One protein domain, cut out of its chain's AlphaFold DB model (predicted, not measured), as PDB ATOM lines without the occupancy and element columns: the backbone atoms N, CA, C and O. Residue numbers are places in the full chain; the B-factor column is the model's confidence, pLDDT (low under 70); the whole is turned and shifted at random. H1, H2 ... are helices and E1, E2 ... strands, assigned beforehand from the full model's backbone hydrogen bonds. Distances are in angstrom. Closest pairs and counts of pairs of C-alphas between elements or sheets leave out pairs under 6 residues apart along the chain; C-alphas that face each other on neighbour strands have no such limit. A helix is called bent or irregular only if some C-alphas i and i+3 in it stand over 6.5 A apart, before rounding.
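Overview. This is residues 7 to 81 of the 83 residues of the protein "Dihydroorotase-like cyclic amidohydrolase" of Chroococcidiopsis sp. PCC 6712 (UniProt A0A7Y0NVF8). Two very short strands, E1 and E2, form a loose pair to one side of a helical hairpin, H1 and H2, splayed as a V. Long loops make up much of the rest, and residues 65 to 72 stick out. The 75 printed residues hold H1, H2, E1, E2 in that order, mostly helix, with under half in named elements. The whole is only just loose, close to compact: radius of gyration of the C-alphas 13.8 A, spans 36 by 29 by 21 A.

Arrangement. E1, residues 53 to 55, and E2, residues 77 to 79, meet only at a point, where C-alphas 55 and 77 face each other at 5.6 A. H1, residues 7 to 16, is apart from both strands. H2, residues 22 to 37, is apart from E2. H1 and H2 are a hairpin and touch, H2 with residues 22 to 29 alone; the closest C-alphas, of Ala 15 and Ile 22, are 6.1 A apart. They run opposite ways at a shallow tilt of 34 degrees, only just short of steep. In H1 every O i to N i+4 pair is within hydrogen-bond range; in H2, 10 of 12.

Along the chain. H2 spans 22.0 A, with a kink of 28 degrees near residue 30, and is only just irregular: C-alphas 29 and 32 are 6.9 A apart. H1, 14.6 A, begins at C-alpha 7 (-9.634, -5.820, 30.804). E1 is 6.6 A long; E2, 5.5 A, ends at C-alpha 79 (-19.836, 5.865, 38.636).

Size, cuts and confidence. The farthest C-alphas, of Val 47 and Ile 67, are 39.7 A apart. The printed part has no cut. The links H2 to E1 and E1 to E2 are long. Residues 66 to 81 have pLDDT under 70.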
ATOM      1  N   SER A   7      -9.810  -4.668  29.910       88.81
ATOM      2  CA  SER A   7      -9.634  -5.820  30.804       88.81
ATOM      3  C   SER A   7     -10.963  -6.405  31.307       88.81
ATOM      4  O   SER A   7     -11.267  -7.573  31.057       88.81
ATOM      5  N   LEU A   8     -11.799  -5.584  31.945       89.94
ATOM      6  CA  LEU A   8     -13.111  -5.989  32.447       89.94
ATOM      7  C   LEU A   8     -14.069  -6.471  31.334       89.94
ATOM      8  O   LEU A   8     -14.583  -7.586  31.456       89.94
ATOM      9  N   PRO A   9     -14.309  -5.725  30.233       89.00
ATOM     10  CA  PRO A   9     -15.223  -6.186  29.185       89.00
ATOM     11  C   PRO A   9     -14.734  -7.458  28.472       89.00
ATOM     12  O   PRO A   9     -15.559  -8.287  28.074       89.00
ATOM     13  N   LEU A  10     -13.417  -7.681  28.361       90.31
ATOM     14  CA  LEU A  10     -12.876  -8.950  27.861       90.31
ATOM     15  C   LEU A  10     -13.245 -10.124  28.775       90.31
ATOM     16  O   LEU A  10     -13.710 -11.155  28.282       90.31
ATOM     17  N   MET A  11     -13.104  -9.964  30.093       92.94
ATOM     18  CA  MET A  11     -13.467 -11.001  31.066       92.94
ATOM     19  C   MET A  11     -14.975 -11.265  31.091       92.94
ATOM     20  O   MET A  11     -15.398 -12.421  31.098       92.94
ATOM     21  N   LEU A  12     -15.797 -10.216  31.014       92.38
ATOM     22  CA  LEU A  12     -17.256 -10.346  30.934       92.38
ATOM     23  C   LEU A  12     -17.705 -11.045  29.645       92.38
ATOM     24  O   LEU A  12     -18.647 -11.835  29.670       92.38
ATOM     25  N   THR A  13     -16.990 -10.838  28.537       92.81
ATOM     26  CA  THR A  13     -17.220 -11.593  27.296       92.81
ATOM     27  C   THR A  13     -16.959 -13.087  27.508       92.81
ATOM     28  O   THR A  13     -17.768 -13.909  27.083       92.81
ATOM     29  N   GLN A  14     -15.880 -13.466  28.204       94.12
ATOM     30  CA  GLN A  14     -15.617 -14.880  28.513       94.12
ATOM     31  C   GLN A  14     -16.671 -15.477  29.457       94.12
ATOM     32  O   GLN A  14     -17.056 -16.633  29.274       94.12
ATOM     33  N   ALA A  15     -17.184 -14.689  30.406       92.75
ATOM     34  CA  ALA A  15     -18.275 -15.108  31.280       92.75
ATOM     35  C   ALA A  15     -19.582 -15.328  30.501       92.75
ATOM     36  O   ALA A  15     -20.261 -16.333  30.700       92.75
ATOM     37  N   LYS A  16     -19.900 -14.449  29.540       91.44
ATOM     38  CA  LYS A  16     -21.055 -14.610  28.639       91.44
ATOM     39  C   LYS A  16     -20.935 -15.849  27.742       91.44
ATOM     40  O   LYS A  16     -21.946 -16.453  27.407       91.44
ATOM     41  N   LEU A  17     -19.708 -16.256  27.404       94.94
ATOM     42  CA  LEU A  17     -19.407 -17.509  26.699       94.94
ATOM     43  C   LEU A  17     -19.387 -18.749  27.617       94.94
ATOM     44  O   LEU A  17     -19.068 -19.840  27.151       94.94
ATOM     45  N   GLY A  18     -19.685 -18.602  28.912       95.00
ATOM     46  CA  GLY A  18     -19.759 -19.710  29.867       95.00
ATOM     47  C   GLY A  18     -18.408 -20.262  30.333       95.00
ATOM     48  O   GLY A  18     -18.374 -21.295  30.992       95.00
ATOM     49  N   LYS A  19     -17.286 -19.597  30.022       96.69
ATOM     50  CA  LYS A  19     -15.949 -20.057  30.450       96.69
ATOM     51  C   LYS A  19     -15.644 -19.756  31.917       96.69
ATOM     52  O   LYS A  19     -14.748 -20.364  32.496       96.69
ATOM     53  N   CYS A  20     -16.350 -18.795  32.498       95.75
ATOM     54  CA  CYS A  20     -16.250 -18.417  33.901       95.75
ATOM     55  C   CYS A  20     -17.572 -17.807  34.377       95.75
ATOM     56  O   CYS A  20     -18.454 -17.487  33.579       95.75
ATOM     57  N   THR A  21     -17.714 -17.637  35.688       94.81
ATOM     58  CA  THR A  21     -18.871 -16.964  36.284       94.81
ATOM     59  C   THR A  21     -18.583 -15.485  36.534       94.81
ATOM     60  O   THR A  21     -17.435 -15.073  36.712       94.81
ATOM     61  N   ILE A  22     -19.638 -14.669  36.622       92.50
ATOM     62  CA  ILE A  22     -19.515 -13.247  36.985       92.50
ATOM     63  C   ILE A  22     -18.867 -13.093  38.370       92.50
ATOM     64  O   ILE A  22     -18.027 -12.220  38.561       92.50
ATOM     65  N   ALA A  23     -19.186 -13.982  39.316       92.50
ATOM     66  CA  ALA A  23     -18.588 -13.976  40.650       92.50
ATOM     67  C   ALA A  23     -17.068 -14.232  40.618       92.50
ATOM     68  O   ALA A  23     -16.324 -13.591  41.359       92.50
ATOM     69  N   GLN A  24     -16.590 -15.121  39.737       94.88
ATOM     70  CA  GLN A  24     -15.151 -15.332  39.536       94.88
ATOM     71  C   GLN A  24     -14.479 -14.078  38.973       94.88
ATOM     72  O   GLN A  24     -13.440 -13.667  39.486       94.88
ATOM     73  N   VAL A  25     -15.098 -13.434  37.975       93.25
ATOM     74  CA  VAL A  25     -14.592 -12.176  37.404       93.25
ATOM     75  C   VAL A  25     -14.531 -11.078  38.468       93.25
ATOM     76  O   VAL A  25     -13.485 -10.453  38.617       93.25
ATOM     77  N   ALA A  26     -15.596 -10.882  39.250       91.31
ATOM     78  CA  ALA A  26     -15.629  -9.905  40.339       91.31
ATOM     79  C   ALA A  26     -14.546 -10.187  41.394       91.31
ATOM     80  O   ALA A  26     -13.866  -9.273  41.855       91.31
ATOM     81  N   ASN A  27     -14.318 -11.459  41.730       92.50
ATOM     82  CA  ASN A  27     -13.257 -11.826  42.656       92.50
ATOM     83  C   ASN A  27     -11.864 -11.500  42.096       92.50
ATOM     84  O   ASN A  27     -11.064 -10.903  42.805       92.50
ATOM     85  N   TRP A  28     -11.564 -11.850  40.842       94.50
ATOM     86  CA  TRP A  28     -10.248 -11.591  40.242       94.50
ATOM     87  C   TRP A  28      -9.971 -10.110  39.992       94.50
ATOM     88  O   TRP A  28      -8.838  -9.669  40.151       94.50
ATOM     89  N   MET A  29     -10.994  -9.354  39.599       90.81
ATOM     90  CA  MET A  29     -10.859  -7.949  39.213       90.81
ATOM     91  C   MET A  29     -11.002  -6.974  40.386       90.81
ATOM     92  O   MET A  29     -10.685  -5.802  40.218       90.81
ATOM     93  N   SER A  30     -11.498  -7.423  41.545       90.75
ATOM     94  CA  SER A  30     -11.838  -6.533  42.663       90.75
ATOM     95  C   SER A  30     -11.354  -7.075  44.014       90.75
ATOM     96  O   SER A  30     -10.367  -6.587  44.559       90.75
ATOM     97  N   ASN A  31     -11.960  -8.151  44.523       89.12
ATOM     98  CA  ASN A  31     -11.674  -8.665  45.871       89.12
ATOM     99  C   ASN A  31     -10.241  -9.213  46.042       89.12
ATOM    100  O   ASN A  31      -9.601  -9.007  47.072       89.12
ATOM    101  N   ALA A  32      -9.717  -9.938  45.051       91.06
ATOM    102  CA  ALA A  32      -8.387 -10.538  45.124       91.06
ATOM    103  C   ALA A  32      -7.261  -9.483  45.113       91.06
ATOM    104  O   ALA A  32      -6.378  -9.593  45.965       91.06
ATOM    105  N   PRO A  33      -7.289  -8.443  44.250       90.94
ATOM    106  CA  PRO A  33      -6.367  -7.312  44.350       90.94
ATOM    107  C   PRO A  33      -6.431  -6.601  45.702       90.94
ATOM    108  O   PRO A  33      -5.389  -6.375  46.307       90.94
ATOM    109  N   VAL A  34      -7.633  -6.314  46.216       91.50
ATOM    110  CA  VAL A  34      -7.809  -5.671  47.531       91.50
ATOM    111  C   VAL A  34      -7.104  -6.471  48.629       91.50
ATOM    112  O   VAL A  34      -6.313  -5.914  49.390       91.50
ATOM    113  N   LYS A  35      -7.299  -7.795  48.653       91.12
ATOM    114  CA  LYS A  35      -6.611  -8.698  49.591       91.12
ATOM    115  C   LYS A  35      -5.098  -8.727  49.391       91.12
ATOM    116  O   LYS A  35      -4.363  -8.714  50.372       91.12
ATOM    117  N   ALA A  36      -4.632  -8.781  48.144       93.69
ATOM    118  CA  ALA A  36      -3.209  -8.860  47.824       93.69
ATOM    119  C   ALA A  36      -2.446  -7.579  48.199       93.69
ATOM    120  O   ALA A  36      -1.304  -7.659  48.643       93.69
ATOM    121  N   TYR A  37      -3.080  -6.415  48.045       92.56
ATOM    122  CA  TYR A  37      -2.497  -5.113  48.374       92.56
ATOM    123  C   TYR A  37      -2.791  -4.647  49.806       92.56
ATOM    124  O   TYR A  37      -2.292  -3.600  50.209       92.56
ATOM    125  N   GLY A  38      -3.575  -5.403  50.584       91.31
ATOM    126  CA  GLY A  38      -3.939  -5.032  51.954       91.31
ATOM    127  C   GLY A  38      -4.825  -3.785  52.034       91.31
ATOM    128  O   GLY A  38      -4.768  -3.056  53.022       91.31
ATOM    129  N   ILE A  39      -5.616  -3.522  50.993       89.62
ATOM    130  CA  ILE A  39      -6.555  -2.399  50.958       89.62
ATOM    131  C   ILE A  39      -7.752  -2.757  51.844       89.62
ATOM    132  O   ILE A  39      -8.274  -3.871  51.784       89.62
ATOM    133  N   THR A  40      -8.188  -1.825  52.685       88.06
ATOM    134  CA  THR A  40      -9.377  -1.996  53.528       88.06
ATOM    135  C   THR A  40     -10.580  -1.312  52.896       88.06
ATOM    136  O   THR A  40     -10.427  -0.337  52.170       88.06
ATOM    137  N   ASN A  41     -11.776  -1.794  53.219       86.00
ATOM    138  CA  ASN A  41     -13.053  -1.183  52.848       86.00
ATOM    139  C   ASN A  41     -13.368  -1.080  51.346       86.00
ATOM    140  O   ASN A  41     -14.186  -0.260  50.949       86.00
ATOM    141  N   GLN A  42     -12.767  -1.928  50.510       87.62
ATOM    142  CA  GLN A  42     -13.012  -1.958  49.065       87.62
ATOM    143  C   GLN A  42     -13.278  -3.379  48.563       87.62
ATOM    144  O   GLN A  42     -13.041  -4.373  49.247       87.62
ATOM    145  N   GLY A  43     -13.747  -3.481  47.321       81.88
ATOM    146  CA  GLY A  43     -13.791  -4.734  46.567       81.88
ATOM    147  C   GLY A  43     -14.944  -5.686  46.885       81.88
ATOM    148  O   GLY A  43     -14.987  -6.801  46.357       81.88
ATOM    149  N   LEU A  44     -15.882  -5.254  47.726       87.75
ATOM    150  CA  LEU A  44     -17.097  -5.976  48.085       87.75
ATOM    151  C   LEU A  44     -18.259  -4.987  48.228       87.75
ATOM    152  O   LEU A  44     -18.060  -3.826  48.566       87.75
ATOM    153  N   ILE A  45     -19.480  -5.473  48.001       88.31
ATOM    154  CA  ILE A  45     -20.706  -4.689  48.179       88.31
ATOM    155  C   ILE A  45     -21.255  -5.002  49.570       88.31
ATOM    156  O   ILE A  45     -22.032  -5.943  49.739       88.31
ATOM    157  N   THR A  46     -20.802  -4.256  50.573       87.75
ATOM    158  CA  THR A  46     -21.267  -4.388  51.959       87.75
ATOM    159  C   THR A  46     -21.430  -3.017  52.596       87.75
ATOM    160  O   THR A  46     -20.870  -2.031  52.125       87.75
ATOM    161  N   VAL A  47     -22.203  -2.958  53.681       87.75
ATOM    162  CA  VAL A  47     -22.303  -1.750  54.509       87.75
ATOM    163  C   VAL A  47     -20.901  -1.371  55.013       87.75
ATOM    164  O   VAL A  47     -20.074  -2.256  55.238       87.75
ATOM    165  N   ASP A  48     -20.647  -0.067  55.132       86.94
ATOM    166  CA  ASP A  48     -19.383   0.540  55.584       86.94
ATOM    167  C   ASP A  48     -18.172   0.388  54.635       86.94
ATOM    168  O   ASP A  48     -17.050   0.731  55.013       86.94
ATOM    169  N   TYR A  49     -18.377  -0.085  53.398       88.62
ATOM    170  CA  TYR A  49     -17.362  -0.090  52.332       88.62
ATOM    171  C   TYR A  49     -17.559   1.048  51.326       88.62
ATOM    172  O   TYR A  49     -18.650   1.605  51.199       88.62
ATOM    173  N   ASP A  50     -16.489   1.377  50.601       85.50
ATOM    174  CA  ASP A  50     -16.491   2.402  49.561       85.50
ATOM    175  C   ASP A  50     -17.515   2.060  48.465       85.50
ATOM    176  O   ASP A  50     -17.635   0.914  48.020       85.50
ATOM    177  N   ALA A  51     -18.239   3.074  47.992       89.25
ATOM    178  CA  ALA A  51     -19.311   2.943  47.003       89.25
ATOM    179  C   ALA A  51     -18.794   2.799  45.551       89.25
ATOM    180  O   ALA A  51     -19.338   3.393  44.617       89.25
ATOM    181  N   ASP A  52     -17.748   1.996  45.350       86.69
ATOM    182  CA  ASP A  52     -17.155   1.724  44.041       86.69
ATOM    183  C   ASP A  52     -17.940   0.625  43.312       86.69
ATOM    184  O   ASP A  52     -17.716  -0.576  43.490       86.69
ATOM    185  N   LEU A  53     -18.884   1.040  42.465       85.81
ATOM    186  CA  LEU A  53     -19.777   0.141  41.734       85.81
ATOM    187  C   LEU A  53     -19.658   0.323  40.221       85.81
ATOM    188  O   LEU A  53     -19.540   1.432  39.702       85.81
ATOM    189  N   ILE A  54     -19.768  -0.793  39.497       86.25
ATOM    190  CA  ILE A  54     -19.805  -0.814  38.034       86.25
ATOM    191  C   ILE A  54     -21.134  -1.417  37.593       86.25
ATOM    192  O   ILE A  54     -21.450  -2.561  37.920       86.25
ATOM    193  N   VAL A  55     -21.895  -0.658  36.805       87.94
ATOM    194  CA  VAL A  55     -23.124  -1.142  36.169       87.94
ATOM    195  C   VAL A  55     -22.795  -1.642  34.766       87.94
ATOM    196  O   VAL A  55     -22.230  -0.915  33.946       87.94
ATOM    197  N   VAL A  56     -23.156  -2.894  34.492       86.62
ATOM    198  CA  VAL A  56     -22.900  -3.561  33.214       86.62
ATOM    199  C   VAL A  56     -24.222  -3.845  32.517       86.62
ATOM    200  O   VAL A  56     -25.091  -4.524  33.060       86.62
ATOM    201  N   ASP A  57     -24.342  -3.382  31.277       87.69
ATOM    202  CA  ASP A  57     -25.392  -3.837  30.374       87.69
ATOM    203  C   ASP A  57     -25.044  -5.235  29.849       87.69
ATOM    204  O   ASP A  57     -24.084  -5.420  29.098       87.69
ATOM    205  N   TRP A  58     -25.822  -6.233  30.268       87.94
ATOM    206  CA  TRP A  58     -25.577  -7.632  29.923       87.94
ATOM    207  C   TRP A  58     -26.151  -8.046  28.561       87.94
ATOM    208  O   TRP A  58     -25.754  -9.068  27.987       87.94
ATOM    209  N   GLN A  59     -27.101  -7.280  28.027       88.19
ATOM    210  CA  GLN A  59     -27.858  -7.671  26.839       88.19
ATOM    211  C   GLN A  59     -27.128  -7.243  25.570       88.19
ATOM    212  O   GLN A  59     -26.969  -8.045  24.646       88.19
ATOM    213  N   ASN A  60     -26.602  -6.020  25.555       86.44
ATOM    214  CA  ASN A  60     -25.990  -5.441  24.367       86.44
ATOM    215  C   ASN A  60     -24.524  -5.866  24.183       86.44
ATOM    216  O   ASN A  60     -23.751  -5.970  25.132       86.44
ATOM    217  N   TYR A  61     -24.125  -6.094  22.930       84.25
ATOM    218  CA  TYR A  61     -22.736  -6.354  22.541       84.25
ATOM    219  C   TYR A  61     -22.198  -5.189  21.711       84.25
ATOM    220  O   TYR A  61     -22.905  -4.652  20.858       84.25
ATOM    221  N   ARG A  62     -20.939  -4.800  21.941       83.38
ATOM    222  CA  ARG A  62     -20.257  -3.747  21.178       83.38
ATOM    223  C   ARG A  62     -18.823  -4.163  20.873       83.38
ATOM    224  O   ARG A  62     -18.093  -4.572  21.771       83.38
ATOM    225  N   SER A  63     -18.416  -4.024  19.616       81.50
ATOM    226  CA  SER A  63     -17.029  -4.240  19.206       81.50
ATOM    227  C   SER A  63     -16.147  -3.074  19.656       81.50
ATOM    228  O   SER A  63     -16.520  -1.909  19.511       81.50
ATOM    229  N   VAL A  64     -14.963  -3.389  20.178       79.56
ATOM    230  CA  VAL A  64     -13.963  -2.391  20.577       79.56
ATOM    231  C   VAL A  64     -13.111  -2.025  19.356       79.56
ATOM    232  O   VAL A  64     -12.592  -2.909  18.680       79.56
ATOM    233  N   SER A  65     -12.954  -0.730  19.067       76.56
ATOM    234  CA  SER A  65     -12.114  -0.220  17.970       76.56
ATOM    235  C   SER A  65     -11.212   0.901  18.475       76.56
ATOM    236  O   SER A  65     -11.713   1.816  19.128       76.56
ATOM    237  N   GLY A  66      -9.926   0.886  18.111       64.75
ATOM    238  CA  GLY A  66      -8.911   1.801  18.658       64.75
ATOM    239  C   GLY A  66      -9.168   3.304  18.454       64.75
ATOM    240  O   GLY A  66      -8.608   4.108  19.185       64.75
ATOM    241  N   ILE A  67     -10.048   3.690  17.523       55.84
ATOM    242  CA  ILE A  67     -10.421   5.094  17.244       55.84
ATOM    243  C   ILE A  67     -11.522   5.609  18.203       55.84
ATOM    244  O   ILE A  67     -11.789   6.804  18.262       55.84
ATOM    245  N   ARG A  68     -12.183   4.727  18.969       55.84
ATOM    246  CA  ARG A  68     -13.324   5.065  19.851       55.84
ATOM    247  C   ARG A  68     -13.019   4.934  21.346       55.84
ATOM    248  O   ARG A  68     -13.946   5.006  22.153       55.84
ATOM    249  N   ASN A  69     -11.758   4.742  21.724       53.47
ATOM    250  CA  ASN A  69     -11.381   4.813  23.130       53.47
ATOM    251  C   ASN A  69     -11.420   6.293  23.537       53.47
ATOM    252  O   ASN A  69     -10.739   7.109  22.927       53.47
ATOM    253  N   HIS A  70     -12.284   6.605  24.512       55.69
ATOM    254  CA  HIS A  70     -12.807   7.933  24.894       55.69
ATOM    255  C   HIS A  70     -14.137   8.359  24.238       55.69
ATOM    256  O   HIS A  70     -14.339   9.517  23.882       55.69
ATOM    257  N   ASN A  71     -15.101   7.435  24.165       40.56
ATOM    258  CA  ASN A  71     -16.530   7.770  24.140       40.56
ATOM    259  C   ASN A  71     -17.254   6.847  25.148       40.56
ATOM    260  O   ASN A  71     -17.003   5.639  25.106       40.56
ATOM    261  N   PRO A  72     -18.134   7.341  26.048       43.06
ATOM    262  CA  PRO A  72     -18.667   6.594  27.204       43.06
ATOM    263  C   PRO A  72     -19.696   5.510  26.830       43.06
ATOM    264  O   PRO A  72     -20.578   5.148  27.600       43.06
ATOM    265  N   SER A  73     -19.627   5.003  25.604       40.66
ATOM    266  CA  SER A  73     -20.604   4.100  25.009       40.66
ATOM    267  C   SER A  73     -20.107   2.650  24.950       40.66
ATOM    268  O   SER A  73     -20.869   1.770  24.571       40.66
ATOM    269  N   VAL A  74     -18.860   2.354  25.306       42.91
ATOM    270  CA  VAL A  74     -18.483   0.992  25.712       42.91
ATOM    271  C   VAL A  74     -18.904   0.854  27.167       42.91
ATOM    272  O   VAL A  74     -18.486   1.663  27.983       42.91
ATOM    273  N   ALA A  75     -19.807  -0.081  27.465       42.78
ATOM    274  CA  ALA A  75     -20.385  -0.284  28.790       42.78
ATOM    275  C   ALA A  75     -19.286  -0.379  29.863       42.78
ATOM    276  O   ALA A  75     -18.653  -1.410  30.063       42.78
ATOM    277  N   GLY A  76     -19.055   0.758  30.499       37.56
ATOM    278  CA  GLY A  76     -18.070   1.023  31.525       37.56
ATOM    279  C   GLY A  76     -18.600   2.242  32.247       37.56
ATOM    280  O   GLY A  76     -18.112   3.355  32.071       37.56
ATOM    281  N   VAL A  77     -19.704   2.044  32.965       33.84
ATOM    282  CA  VAL A  77     -20.230   3.048  33.877       33.84
ATOM    283  C   VAL A  77     -19.210   3.164  35.010       33.84
ATOM    284  O   VAL A  77     -19.233   2.383  35.955       33.84
ATOM    285  N   PHE A  78     -18.262   4.092  34.865       28.53
ATOM    286  CA  PHE A  78     -17.438   4.596  35.958       28.53
ATOM    287  C   PHE A  78     -18.325   5.565  36.742       28.53
ATOM    288  O   PHE A  78     -18.419   6.748  36.416       28.53
ATOM    289  N   LEU A  79     -19.062   5.041  37.718       30.53
ATOM    290  CA  LEU A  79     -19.836   5.865  38.636       30.53
ATOM    291  C   LEU A  79     -18.979   6.133  39.868       30.53
ATOM    292  O   LEU A  79     -18.846   5.294  40.746       30.53
ATOM    293  N   LYS A  80     -18.425   7.344  39.928       27.45
ATOM    294  CA  LYS A  80     -18.112   7.981  41.203       27.45
ATOM    295  C   LYS A  80     -19.430   8.527  41.739       27.45
ATOM    296  O   LYS A  80     -19.859   9.595  41.305       27.45
ATOM    297  N   VAL A  81     -20.095   7.789  42.623       27.50
ATOM    298  CA  VAL A  81     -21.169   8.363  43.441       27.50
ATOM    299  C   VAL A  81     -20.558   8.673  44.791       27.50
ATOM    300  O   VAL A  81     -20.253   7.787  45.580       27.50
TER     301      VAL A  81